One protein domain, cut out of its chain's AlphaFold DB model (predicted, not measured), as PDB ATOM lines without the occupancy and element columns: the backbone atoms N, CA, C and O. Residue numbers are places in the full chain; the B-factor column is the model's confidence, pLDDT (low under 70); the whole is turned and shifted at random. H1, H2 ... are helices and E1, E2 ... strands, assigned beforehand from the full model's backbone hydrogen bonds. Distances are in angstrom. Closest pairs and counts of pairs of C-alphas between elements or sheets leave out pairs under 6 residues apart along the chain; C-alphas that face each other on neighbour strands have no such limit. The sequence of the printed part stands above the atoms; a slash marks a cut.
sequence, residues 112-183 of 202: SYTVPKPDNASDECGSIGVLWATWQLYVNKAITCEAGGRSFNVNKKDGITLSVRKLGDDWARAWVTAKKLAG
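AT A GLANCE: This is residues 112 to 183 of the 202 residues of the protein "Hypothetical protein" of Symbiodinium necroappetens (UniProt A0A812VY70). With little regular structure, this is a small four-stranded sheet with helix H1 over one face, making two layers, and long loops joining E1 to E2 and E3 to E4. The 72 printed residues include E1, E2, E3, E4 and H1 in chain order; the strands form a meander, each the antiparallel neighbour of the one before. The class is mixed, with only 26 residues in named elements; the whole is compact, with radius of gyration of the C-alphas 11.2 A and spans of 31 by 27 by 20 A.

HOW THE PARTS SIT: Inner strands E2, residues 128 to 131, and E3, residues 136 to 139, form a hairpin at 157 degrees, with N 129 and O 138 2.7 A apart. Edge strand E1, residues 113 to 115, forms a hairpin with E2, with N 115 and O 128 2.8 A apart. Edge strand E4, residues 160 to 163, forms one with E3, with N 139 and O 160 2.8 A apart. H1, residues 171 to 181, is on the sheet at a height of 9.2 A, along the strands, at 14 degrees to E3 on the local plane. It lies over E3, and only just not over E4, on which 2 of its C-alphas fall. Their closest C-alphas, for E3 and H1, are Val 139 and Ala 178, 6.5 A apart. Every O i to N i+4 pair in H1 is within hydrogen-bond range.

IN THESE COORDINATES: E1 begins at C-alpha 113 (-16.859, -34.616, -6.547). E3 and E4 each span 10.0 A. H1 spans 15.0 A, to C-alpha 181 (-13.913, -21.166, -17.693).

THE WHOLE: The farthest C-alphas, Asp 123 and Gly 168, are 31.1 A apart. The printed part has no cut. Residues 133 and 144 to 158 are under pLDDT 70.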
ATOM      1  N   SER A 112     -14.232 -34.395  -2.384       83.69
ATOM      2  CA  SER A 112     -14.579 -33.692  -3.618       83.69
ATOM      3  C   SER A 112     -15.454 -34.570  -4.513       83.69
ATOM      4  O   SER A 112     -15.475 -35.794  -4.369       83.69
ATOM      5  N   TYR A 113     -16.170 -33.944  -5.444       86.31
ATOM      6  CA  TYR A 113     -16.859 -34.616  -6.547       86.31
ATOM      7  C   TYR A 113     -16.620 -33.850  -7.847       86.31
ATOM      8  O   TYR A 113     -16.245 -32.681  -7.814       86.31
ATOM      9  N   THR A 114     -16.848 -34.493  -8.990       88.69
ATOM     10  CA  THR A 114     -16.739 -33.854 -10.307       88.69
ATOM     11  C   THR A 114     -18.108 -33.797 -10.954       88.69
ATOM     12  O   THR A 114     -18.767 -34.824 -11.099       88.69
ATOM     13  N   VAL A 115     -18.520 -32.601 -11.366       88.94
ATOM     14  CA  VAL A 115     -19.671 -32.406 -12.243       88.94
ATOM     15  C   VAL A 115     -19.187 -32.610 -13.686       88.94
ATOM     16  O   VAL A 115     -18.254 -31.914 -14.116       88.94
ATOM     17  N   PRO A 116     -19.744 -33.584 -14.431       82.38
ATOM     18  CA  PRO A 116     -19.382 -33.804 -15.829       82.38
ATOM     19  C   PRO A 116     -19.807 -32.611 -16.695       82.38
ATOM     20  O   PRO A 116     -20.680 -31.834 -16.304       82.38
ATOM     21  N   LYS A 117     -19.202 -32.470 -17.883       84.62
ATOM     22  CA  LYS A 117     -19.721 -31.540 -18.897       84.62
ATOM     23  C   LYS A 117     -21.147 -31.971 -19.301       84.62
ATOM     24  O   LYS A 117     -21.401 -33.176 -19.320       84.62
ATOM     25  N   PRO A 118     -22.063 -31.041 -19.622       84.56
ATOM     26  CA  PRO A 118     -23.390 -31.405 -20.115       84.56
ATOM     27  C   PRO A 118     -23.304 -32.035 -21.517       84.56
ATOM     28  O   PRO A 118     -22.362 -31.767 -22.264       84.56
ATOM     29  N   ASP A 119     -24.291 -32.852 -21.895       80.06
ATOM     30  CA  ASP A 119     -24.254 -33.657 -23.133       80.06
ATOM     31  C   ASP A 119     -24.186 -32.821 -24.426       80.06
ATOM     32  O   ASP A 119     -23.724 -33.294 -25.461       80.06
ATOM     33  N   ASN A 120     -24.616 -31.558 -24.367       79.94
ATOM     34  CA  ASN A 120     -24.551 -30.598 -25.471       79.94
ATOM     35  C   ASN A 120     -23.212 -29.828 -25.559       79.94
ATOM     36  O   ASN A 120     -23.067 -28.964 -26.424       79.94
ATOM     37  N   ALA A 121     -22.245 -30.097 -24.676       78.00
ATOM     38  CA  ALA A 121     -20.955 -29.412 -24.654       78.00
ATOM     39  C   ALA A 121     -19.903 -30.081 -25.560       78.00
ATOM     40  O   ALA A 121     -19.761 -31.306 -25.596       78.00
ATOM     41  N   SER A 122     -19.101 -29.249 -26.232       76.69
ATOM     42  CA  SER A 122     -17.963 -29.657 -27.072       76.69
ATOM     43  C   SER A 122     -16.946 -30.525 -26.310       76.69
ATOM     44  O   SER A 122     -16.839 -30.480 -25.083       76.69
ATOM     45  N   ASP A 123     -16.147 -31.321 -27.020       75.62
ATOM     46  CA  ASP A 123     -14.995 -32.047 -26.450       75.62
ATOM     47  C   ASP A 123     -13.829 -31.112 -26.073       75.62
ATOM     48  O   ASP A 123     -12.871 -31.482 -25.384       75.62
ATOM     49  N   GLU A 124     -13.931 -29.841 -26.461       74.19
ATOM     50  CA  GLU A 124     -13.068 -28.772 -25.971       74.19
ATOM     51  C   GLU A 124     -13.406 -28.333 -24.536       74.19
ATOM     52  O   GLU A 124     -12.519 -27.832 -23.845       74.19
ATOM     53  N   CYS A 125     -14.629 -28.582 -24.059       79.69
ATOM     54  CA  CYS A 125     -15.088 -28.197 -22.726       79.69
ATOM     55  C   CYS A 125     -14.463 -29.062 -21.616       79.69
ATOM     56  O   CYS A 125     -14.220 -30.257 -21.792       79.69
ATOM     57  N   GLY A 126     -14.226 -28.461 -20.449       82.12
ATOM     58  CA  GLY A 126     -13.732 -29.153 -19.256       82.12
ATOM     59  C   GLY A 126     -14.838 -29.681 -18.344       82.12
ATOM     60  O   GLY A 126     -16.000 -29.307 -18.470       82.12
ATOM     61  N   SER A 127     -14.471 -30.522 -17.379       86.31
ATOM     62  CA  SER A 127     -15.313 -30.837 -16.218       86.31
ATOM     63  C   SER A 127     -15.026 -29.881 -15.053       86.31
ATOM     64  O   SER A 127     -13.963 -29.247 -15.007       86.31
ATOM     65  N   ILE A 128     -15.962 -29.785 -14.102       90.00
ATOM     66  CA  ILE A 128     -15.815 -28.942 -12.907       90.00
ATOM     67  C   ILE A 128     -15.798 -29.831 -11.661       90.00
ATOM     68  O   ILE A 128     -16.820 -30.367 -11.238       90.00
ATOM     69  N   GLY A 129     -14.620 -29.983 -11.064       88.31
ATOM     70  CA  GLY A 129     -14.428 -30.526  -9.725       88.31
ATOM     71  C   GLY A 129     -14.853 -29.528  -8.646       88.31
ATOM     72  O   GLY A 129     -14.596 -28.331  -8.747       88.31
ATOM     73  N   VAL A 130     -15.474 -30.023  -7.583       84.94
ATOM     74  CA  VAL A 130     -15.948 -29.237  -6.441       84.94
ATOM     75  C   VAL A 130     -15.204 -29.691  -5.189       84.94
ATOM     76  O   VAL A 130     -15.329 -30.840  -4.763       84.94
ATOM     77  N   LEU A 131     -14.421 -28.791  -4.594       84.50
ATOM     78  CA  LEU A 131     -13.626 -29.012  -3.385       84.50
ATOM     79  C   LEU A 131     -14.264 -28.257  -2.204       84.50
ATOM     80  O   LEU A 131     -13.755 -27.248  -1.714       84.50
ATOM     81  N   TRP A 132     -15.412 -28.765  -1.754       73.38
ATOM     82  CA  TRP A 132     -16.199 -28.244  -0.623       73.38
ATOM     83  C   TRP A 132     -15.383 -28.074   0.678       73.38
ATOM     84  O   TRP A 132     -15.557 -27.098   1.404       73.38
ATOM     85  N   ALA A 133     -14.427 -28.968   0.957       69.19
ATOM     86  CA  ALA A 133     -13.574 -28.877   2.144       69.19
ATOM     87  C   ALA A 133     -12.691 -27.610   2.167       69.19
ATOM     88  O   ALA A 133     -12.276 -27.175   3.239       69.19
ATOM     89  N   THR A 134     -12.412 -27.004   1.007       73.56
ATOM     90  CA  THR A 134     -11.491 -25.864   0.862       73.56
ATOM     91  C   THR A 134     -12.138 -24.616   0.245       73.56
ATOM     92  O   THR A 134     -11.421 -23.663  -0.080       73.56
ATOM     93  N   TRP A 135     -13.475 -24.584   0.110       81.31
ATOM     94  CA  TRP A 135     -14.236 -23.506  -0.552       81.31
ATOM     95  C   TRP A 135     -13.709 -23.203  -1.967       81.31
ATOM     96  O   TRP A 135     -13.433 -22.050  -2.325       81.31
ATOM     97  N   GLN A 136     -13.492 -24.256  -2.761       85.56
ATOM     98  CA  GLN A 136     -12.871 -24.169  -4.085       85.56
ATOM     99  C   GLN A 136     -13.627 -24.963  -5.157       85.56
ATOM    100  O   GLN A 136     -14.236 -25.998  -4.894       85.56
ATOM    101  N   LEU A 137     -13.529 -24.480  -6.394       85.44
ATOM    102  CA  LEU A 137     -13.920 -25.174  -7.620       85.44
ATOM    103  C   LEU A 137     -12.655 -25.382  -8.457       85.44
ATOM    104  O   LEU A 137     -11.869 -24.451  -8.609       85.44
ATOM    105  N   TYR A 138     -12.454 -26.566  -9.019       87.44
ATOM    106  CA  TYR A 138     -11.355 -26.866  -9.934       87.44
ATOM    107  C   TYR A 138     -11.912 -27.188 -11.318       87.44
ATOM    108  O   TYR A 138     -12.651 -28.149 -11.490       87.44
ATOM    109  N   VAL A 139     -11.553 -26.394 -12.319       87.31
ATOM    110  CA  VAL A 139     -11.921 -26.640 -13.713       87.31
ATOM    111  C   VAL A 139     -10.787 -27.431 -14.356       87.31
ATOM    112  O   VAL A 139      -9.692 -26.898 -14.513       87.31
ATOM    113  N   ASN A 140     -11.034 -28.692 -14.720       82.31
ATOM    114  CA  ASN A 140      -9.988 -29.621 -15.177       82.31
ATOM    115  C   ASN A 140      -9.335 -29.198 -16.507       82.31
ATOM    116  O   ASN A 140      -8.142 -29.397 -16.705       82.31
ATOM    117  N   LYS A 141     -10.107 -28.564 -17.391       76.81
ATOM    118  CA  LYS A 141      -9.646 -28.006 -18.665       76.81
ATOM    119  C   LYS A 141     -10.295 -26.643 -18.830       76.81
ATOM    120  O   LYS A 141     -11.508 -26.554 -19.003       76.81
ATOM    121  N   ALA A 142      -9.490 -25.595 -18.702       72.25
ATOM    122  CA  ALA A 142      -9.975 -24.226 -18.724       72.25
ATOM    123  C   ALA A 142      -9.691 -23.554 -20.074       72.25
ATOM    124  O   ALA A 142      -8.586 -23.631 -20.617       72.25
ATOM    125  N   ILE A 143     -10.713 -22.893 -20.608       70.38
ATOM    126  CA  ILE A 143     -10.679 -22.112 -21.841       70.38
ATOM    127  C   ILE A 143     -10.339 -20.657 -21.491       70.38
ATOM    128  O   ILE A 143     -10.632 -20.165 -20.400       70.38
ATOM    129  N   THR A 144      -9.667 -19.959 -22.407       64.19
ATOM    130  CA  THR A 144      -9.308 -18.547 -22.234       64.19
ATOM    131  C   THR A 144     -10.568 -17.680 -22.265       64.19
ATOM    132  O   THR A 144     -11.082 -17.369 -23.337       64.19
ATOM    133  N   CYS A 145     -11.055 -17.280 -21.090       57.84
ATOM    134  CA  CYS A 145     -12.194 -16.380 -20.937       57.84
ATOM    135  C   CYS A 145     -11.898 -15.317 -19.873       57.84
ATOM    136  O   CYS A 145     -11.449 -15.637 -18.771       57.84
ATOM    137  N   GLU A 146     -12.199 -14.055 -20.176       58.38
ATOM    138  CA  GLU A 146     -12.192 -12.985 -19.180       58.38
ATOM    139  C   GLU A 146     -13.471 -13.066 -18.340       58.38
ATOM    140  O   GLU A 146     -14.572 -12.794 -18.819       58.38
ATOM    141  N   ALA A 147     -13.340 -13.453 -17.071       55.38
ATOM    142  CA  ALA A 147     -14.473 -13.560 -16.163       55.38
ATOM    143  C   ALA A 147     -14.484 -12.391 -15.167       55.38
ATOM    144  O   ALA A 147     -13.654 -12.304 -14.262       55.38
ATOM    145  N   GLY A 148     -15.453 -11.484 -15.328       53.75
ATOM    146  CA  GLY A 148     -15.752 -10.437 -14.343       53.75
ATOM    147  C   GLY A 148     -14.616  -9.442 -14.085       53.75
ATOM    148  O   GLY A 148     -14.431  -9.031 -12.941       53.75
ATOM    149  N   GLY A 149     -13.841  -9.090 -15.118       52.75
ATOM    150  CA  GLY A 149     -12.761  -8.098 -15.028       52.75
ATOM    151  C   GLY A 149     -11.491  -8.578 -14.318       52.75
ATOM    152  O   GLY A 149     -10.637  -7.759 -13.986       52.75
ATOM    153  N   ARG A 150     -11.347  -9.886 -14.065       55.47
ATOM    154  CA  ARG A 150     -10.103 -10.482 -13.559       55.47
ATOM    155  C   ARG A 150      -9.536 -11.448 -14.592       55.47
ATOM    156  O   ARG A 150     -10.197 -12.411 -14.977       55.47
ATOM    157  N   SER A 151      -8.302 -11.199 -15.015       57.28
ATOM    158  CA  SER A 151      -7.530 -12.138 -15.819       57.28
ATOM    159  C   SER A 151      -7.106 -13.317 -14.944       57.28
ATOM    160  O   SER A 151      -6.334 -13.192 -13.993       57.28
ATOM    161  N   PHE A 152      -7.648 -14.488 -15.254       62.34
ATOM    162  CA  PHE A 152      -7.210 -15.741 -14.665       62.34
ATOM    163  C   PHE A 152      -6.059 -16.296 -15.508       62.34
ATOM    164  O   PHE A 152      -6.192 -16.414 -16.726       62.34
ATOM    165  N   ASN A 153      -4.938 -16.662 -14.876       58.06
ATOM    166  CA  ASN A 153      -3.839 -17.360 -15.552       58.06
ATOM    167  C   ASN A 153      -4.270 -18.797 -15.875       58.06
ATOM    168  O   ASN A 153      -4.005 -19.734 -15.126       58.06
ATOM    169  N   VAL A 154      -4.992 -18.944 -16.984       60.44
ATOM    170  CA  VAL A 154      -5.522 -20.212 -17.480       60.44
ATOM    171  C   VAL A 154      -4.433 -20.958 -18.241       60.44
ATOM    172  O   VAL A 154      -4.112 -20.627 -19.384       60.44
ATOM    173  N   ASN A 155      -3.895 -22.009 -17.627       59.22
ATOM    174  CA  ASN A 155      -3.125 -23.000 -18.359       59.22
ATOM    175  C   ASN A 155      -4.097 -23.993 -19.016       59.22
ATOM    176  O   ASN A 155      -4.757 -24.781 -18.341       59.22
ATOM    177  N   LYS A 156      -4.165 -23.967 -20.354       59.72
ATOM    178  CA  LYS A 156      -5.074 -24.808 -21.154       59.72
ATOM    179  C   LYS A 156      -4.859 -26.322 -20.973       59.72
ATOM    180  O   LYS A 156      -5.721 -27.087 -21.396       59.72
ATOM    181  N   LYS A 157      -3.727 -26.755 -20.397       63.53
ATOM    182  CA  LYS A 157      -3.409 -28.173 -20.143       63.53
ATOM    183  C   LYS A 157      -3.706 -28.637 -18.715       63.53
ATOM    184  O   LYS A 157      -4.103 -29.781 -18.547       63.53
ATOM    185  N   ASP A 158      -3.522 -27.765 -17.725       69.25
ATOM    186  CA  ASP A 158      -3.492 -28.142 -16.299       69.25
ATOM    187  C   ASP A 158      -4.721 -27.654 -15.500       69.25
ATOM    188  O   ASP A 158      -4.857 -27.921 -14.302       69.25
ATOM    189  N   GLY A 159      -5.642 -26.951 -16.165       80.25
ATOM    190  CA  GLY A 159      -6.880 -26.463 -15.560       80.25
ATOM    191  C   GLY A 159      -6.682 -25.216 -14.693       80.25
ATOM    192  O   GLY A 159      -5.706 -24.478 -14.840       80.25
ATOM    193  N   ILE A 160      -7.639 -24.944 -13.800       85.25
ATOM    194  CA  ILE A 160      -7.552 -23.836 -12.838       85.25
ATOM    195  C   ILE A 160      -8.403 -24.063 -11.585       85.25
ATOM    196  O   ILE A 160      -9.550 -24.498 -11.668       85.25
ATOM    197  N   THR A 161      -7.868 -23.682 -10.424       87.50
ATOM    198  CA  THR A 161      -8.610 -23.637  -9.156       87.50
ATOM    199  C   THR A 161      -9.139 -22.230  -8.872       87.50
ATOM    200  O   THR A 161      -8.374 -21.282  -8.685       87.50
ATOM    201  N   LEU A 162     -10.458 -22.095  -8.784       85.94
ATOM    202  CA  LEU A 162     -11.164 -20.923  -8.277       85.94
ATOM    203  C   LEU A 162     -11.405 -21.076  -6.773       85.94
ATOM    204  O   LEU A 162     -11.910 -22.100  -6.324       85.94
ATOM    205  N   SER A 163     -11.116 -20.037  -5.992       85.25
ATOM    206  CA  SER A 163     -11.544 -19.958  -4.590       85.25
ATOM    207  C   SER A 163     -12.807 -19.109  -4.490       85.25
ATOM    208  O   SER A 163     -12.793 -17.948  -4.902       85.25
ATOM    209  N   VAL A 164     -13.869 -19.672  -3.912       84.88
ATOM    210  CA  VAL A 164     -15.164 -18.999  -3.704       84.88
ATOM    211  C   VAL A 164     -14.978 -17.754  -2.829       84.88
ATOM    212  O   VAL A 164     -15.462 -16.676  -3.170       84.88
ATOM    213  N   ARG A 165     -14.134 -17.847  -1.791       83.38
ATOM    214  CA  ARG A 165     -13.764 -16.713  -0.925       83.38
ATOM    215  C   ARG A 165     -13.195 -15.525  -1.707       83.38
ATOM    216  O   ARG A 165     -13.582 -14.383  -1.491       83.38
ATOM    217  N   LYS A 166     -12.330 -15.779  -2.701       80.56
ATOM    218  CA  LYS A 166     -11.766 -14.720  -3.564       80.56
ATOM    219  C   LYS A 166     -12.815 -14.037  -4.454       80.56
ATOM    220  O   LYS A 166     -12.526 -12.973  -5.004       80.56
ATOM    221  N   LEU A 167     -14.002 -14.624  -4.611       77.56
ATOM    222  CA  LEU A 167     -15.129 -14.079  -5.374       77.56
ATOM    223  C   LEU A 167     -16.194 -13.399  -4.491       77.56
ATOM    224  O   LEU A 167     -17.151 -12.856  -5.043       77.56
ATOM    225  N   GLY A 168     -15.973 -13.341  -3.169       78.50
ATOM    226  CA  GLY A 168     -16.872 -12.720  -2.188       78.50
ATOM    227  C   GLY A 168     -17.775 -13.716  -1.455       78.50
ATOM    228  O   GLY A 168     -18.901 -13.362  -1.134       78.50
ATOM    229  N   ASP A 169     -17.310 -14.957  -1.270       82.69
ATOM    230  CA  ASP A 169     -18.043 -16.065  -0.625       82.69
ATOM    231  C   ASP A 169     -19.359 -16.472  -1.334       82.69
ATOM    232  O   ASP A 169     -20.156 -17.258  -0.824       82.69
ATOM    233  N   ASP A 170     -19.533 -15.999  -2.571       86.00
ATOM    234  CA  ASP A 170     -20.687 -16.219  -3.441       86.00
ATOM    235  C   ASP A 170     -20.507 -17.478  -4.314       86.00
ATOM    236  O   ASP A 170     -19.734 -17.497  -5.286       86.00
ATOM    237  N   TRP A 171     -21.246 -18.537  -3.971       87.38
ATOM    238  CA  TRP A 171     -21.269 -19.795  -4.720       87.38
ATOM    239  C   TRP A 171     -21.912 -19.664  -6.107       87.38
ATOM    240  O   TRP A 171     -21.412 -20.298  -7.036       87.38
ATOM    241  N   ALA A 172     -22.933 -18.819  -6.290       89.19
ATOM    242  CA  ALA A 172     -23.571 -18.604  -7.593       89.19
ATOM    243  C   ALA A 172     -22.581 -17.978  -8.584       89.19
ATOM    244  O   ALA A 172     -22.370 -18.480  -9.693       89.19
ATOM    245  N   ARG A 173     -21.887 -16.916  -8.163       86.81
ATOM    246  CA  ARG A 173     -20.848 -16.261  -8.966       86.81
ATOM    247  C   ARG A 173     -19.665 -17.181  -9.230       86.81
ATOM    248  O   ARG A 173     -19.135 -17.173 -10.347       86.81
ATOM    249  N   ALA A 174     -19.242 -17.968  -8.242       88.56
ATOM    250  CA  ALA A 174     -18.182 -18.954  -8.425       88.56
ATOM    251  C   ALA A 174     -18.576 -20.021  -9.454       88.56
ATOM    252  O   ALA A 174     -17.782 -20.334 -10.341       88.56
ATOM    253  N   TRP A 175     -19.815 -20.509  -9.396       90.56
ATOM    254  CA  TRP A 175     -20.353 -21.508 -10.311       90.56
ATOM    255  C   TRP A 175     -20.491 -20.990 -11.745       90.56
ATOM    256  O   TRP A 175     -19.985 -21.621 -12.671       90.56
ATOM    257  N   VAL A 176     -21.059 -19.796 -11.943       89.12
ATOM    258  CA  VAL A 176     -21.125 -19.137 -13.264       89.12
ATOM    259  C   VAL A 176     -19.723 -18.882 -13.830       89.12
ATOM    260  O   VAL A 176     -19.489 -19.066 -15.024       89.12
ATOM    261  N   THR A 177     -18.761 -18.505 -12.981       87.19
ATOM    262  CA  THR A 177     -17.357 -18.327 -13.389       87.19
ATOM    263  C   THR A 177     -16.720 -19.659 -13.799       87.19
ATOM    264  O   THR A 177     -16.035 -19.718 -14.820       87.19
ATOM    265  N   ALA A 178     -16.982 -20.738 -13.057       88.88
ATOM    266  CA  ALA A 178     -16.495 -22.075 -13.375       88.88
ATOM    267  C   ALA A 178     -17.099 -22.614 -14.681       88.88
ATOM    268  O   ALA A 178     -16.343 -23.105 -15.513       88.88
ATOM    269  N   LYS A 179     -18.413 -22.450 -14.911       88.50
ATOM    270  CA  LYS A 179     -19.086 -22.793 -16.180       88.50
ATOM    271  C   LYS A 179     -18.424 -22.100 -17.373       88.50
ATOM    272  O   LYS A 179     -18.062 -22.762 -18.342       88.50
ATOM    273  N   LYS A 180     -18.180 -20.787 -17.268       86.19
ATOM    274  CA  LYS A 180     -17.517 -19.995 -18.320       86.19
ATOM    275  C   LYS A 180     -16.085 -20.453 -18.583       86.19
ATOM    276  O   LYS A 180     -15.726 -20.674 -19.733       86.19
ATOM    277  N   LEU A 181     -15.283 -20.662 -17.537       84.94
ATOM    278  CA  LEU A 181     -13.913 -21.166 -17.693       84.94
ATOM    279  C   LEU A 181     -13.874 -22.610 -18.209       84.94
ATOM    280  O   LEU A 181     -12.974 -22.946 -18.968       84.94
ATOM    281  N   ALA A 182     -14.849 -23.452 -17.869       86.44
ATOM    282  CA  ALA A 182     -14.992 -24.798 -18.424       86.44
ATOM    283  C   ALA A 182     -15.501 -24.805 -19.879       86.44
ATOM    284  O   ALA A 182     -15.556 -25.869 -20.498       86.44
ATOM    285  N   GLY A 183     -15.882 -23.645 -20.427       83.62
ATOM    286  CA  GLY A 183     -16.441 -23.514 -21.770       83.62
ATOM    287  C   GLY A 183     -17.844 -24.095 -21.920       83.62
ATOM    288  O   GLY A 183     -18.205 -24.497 -23.022       83.62
TER     289      GLY A 183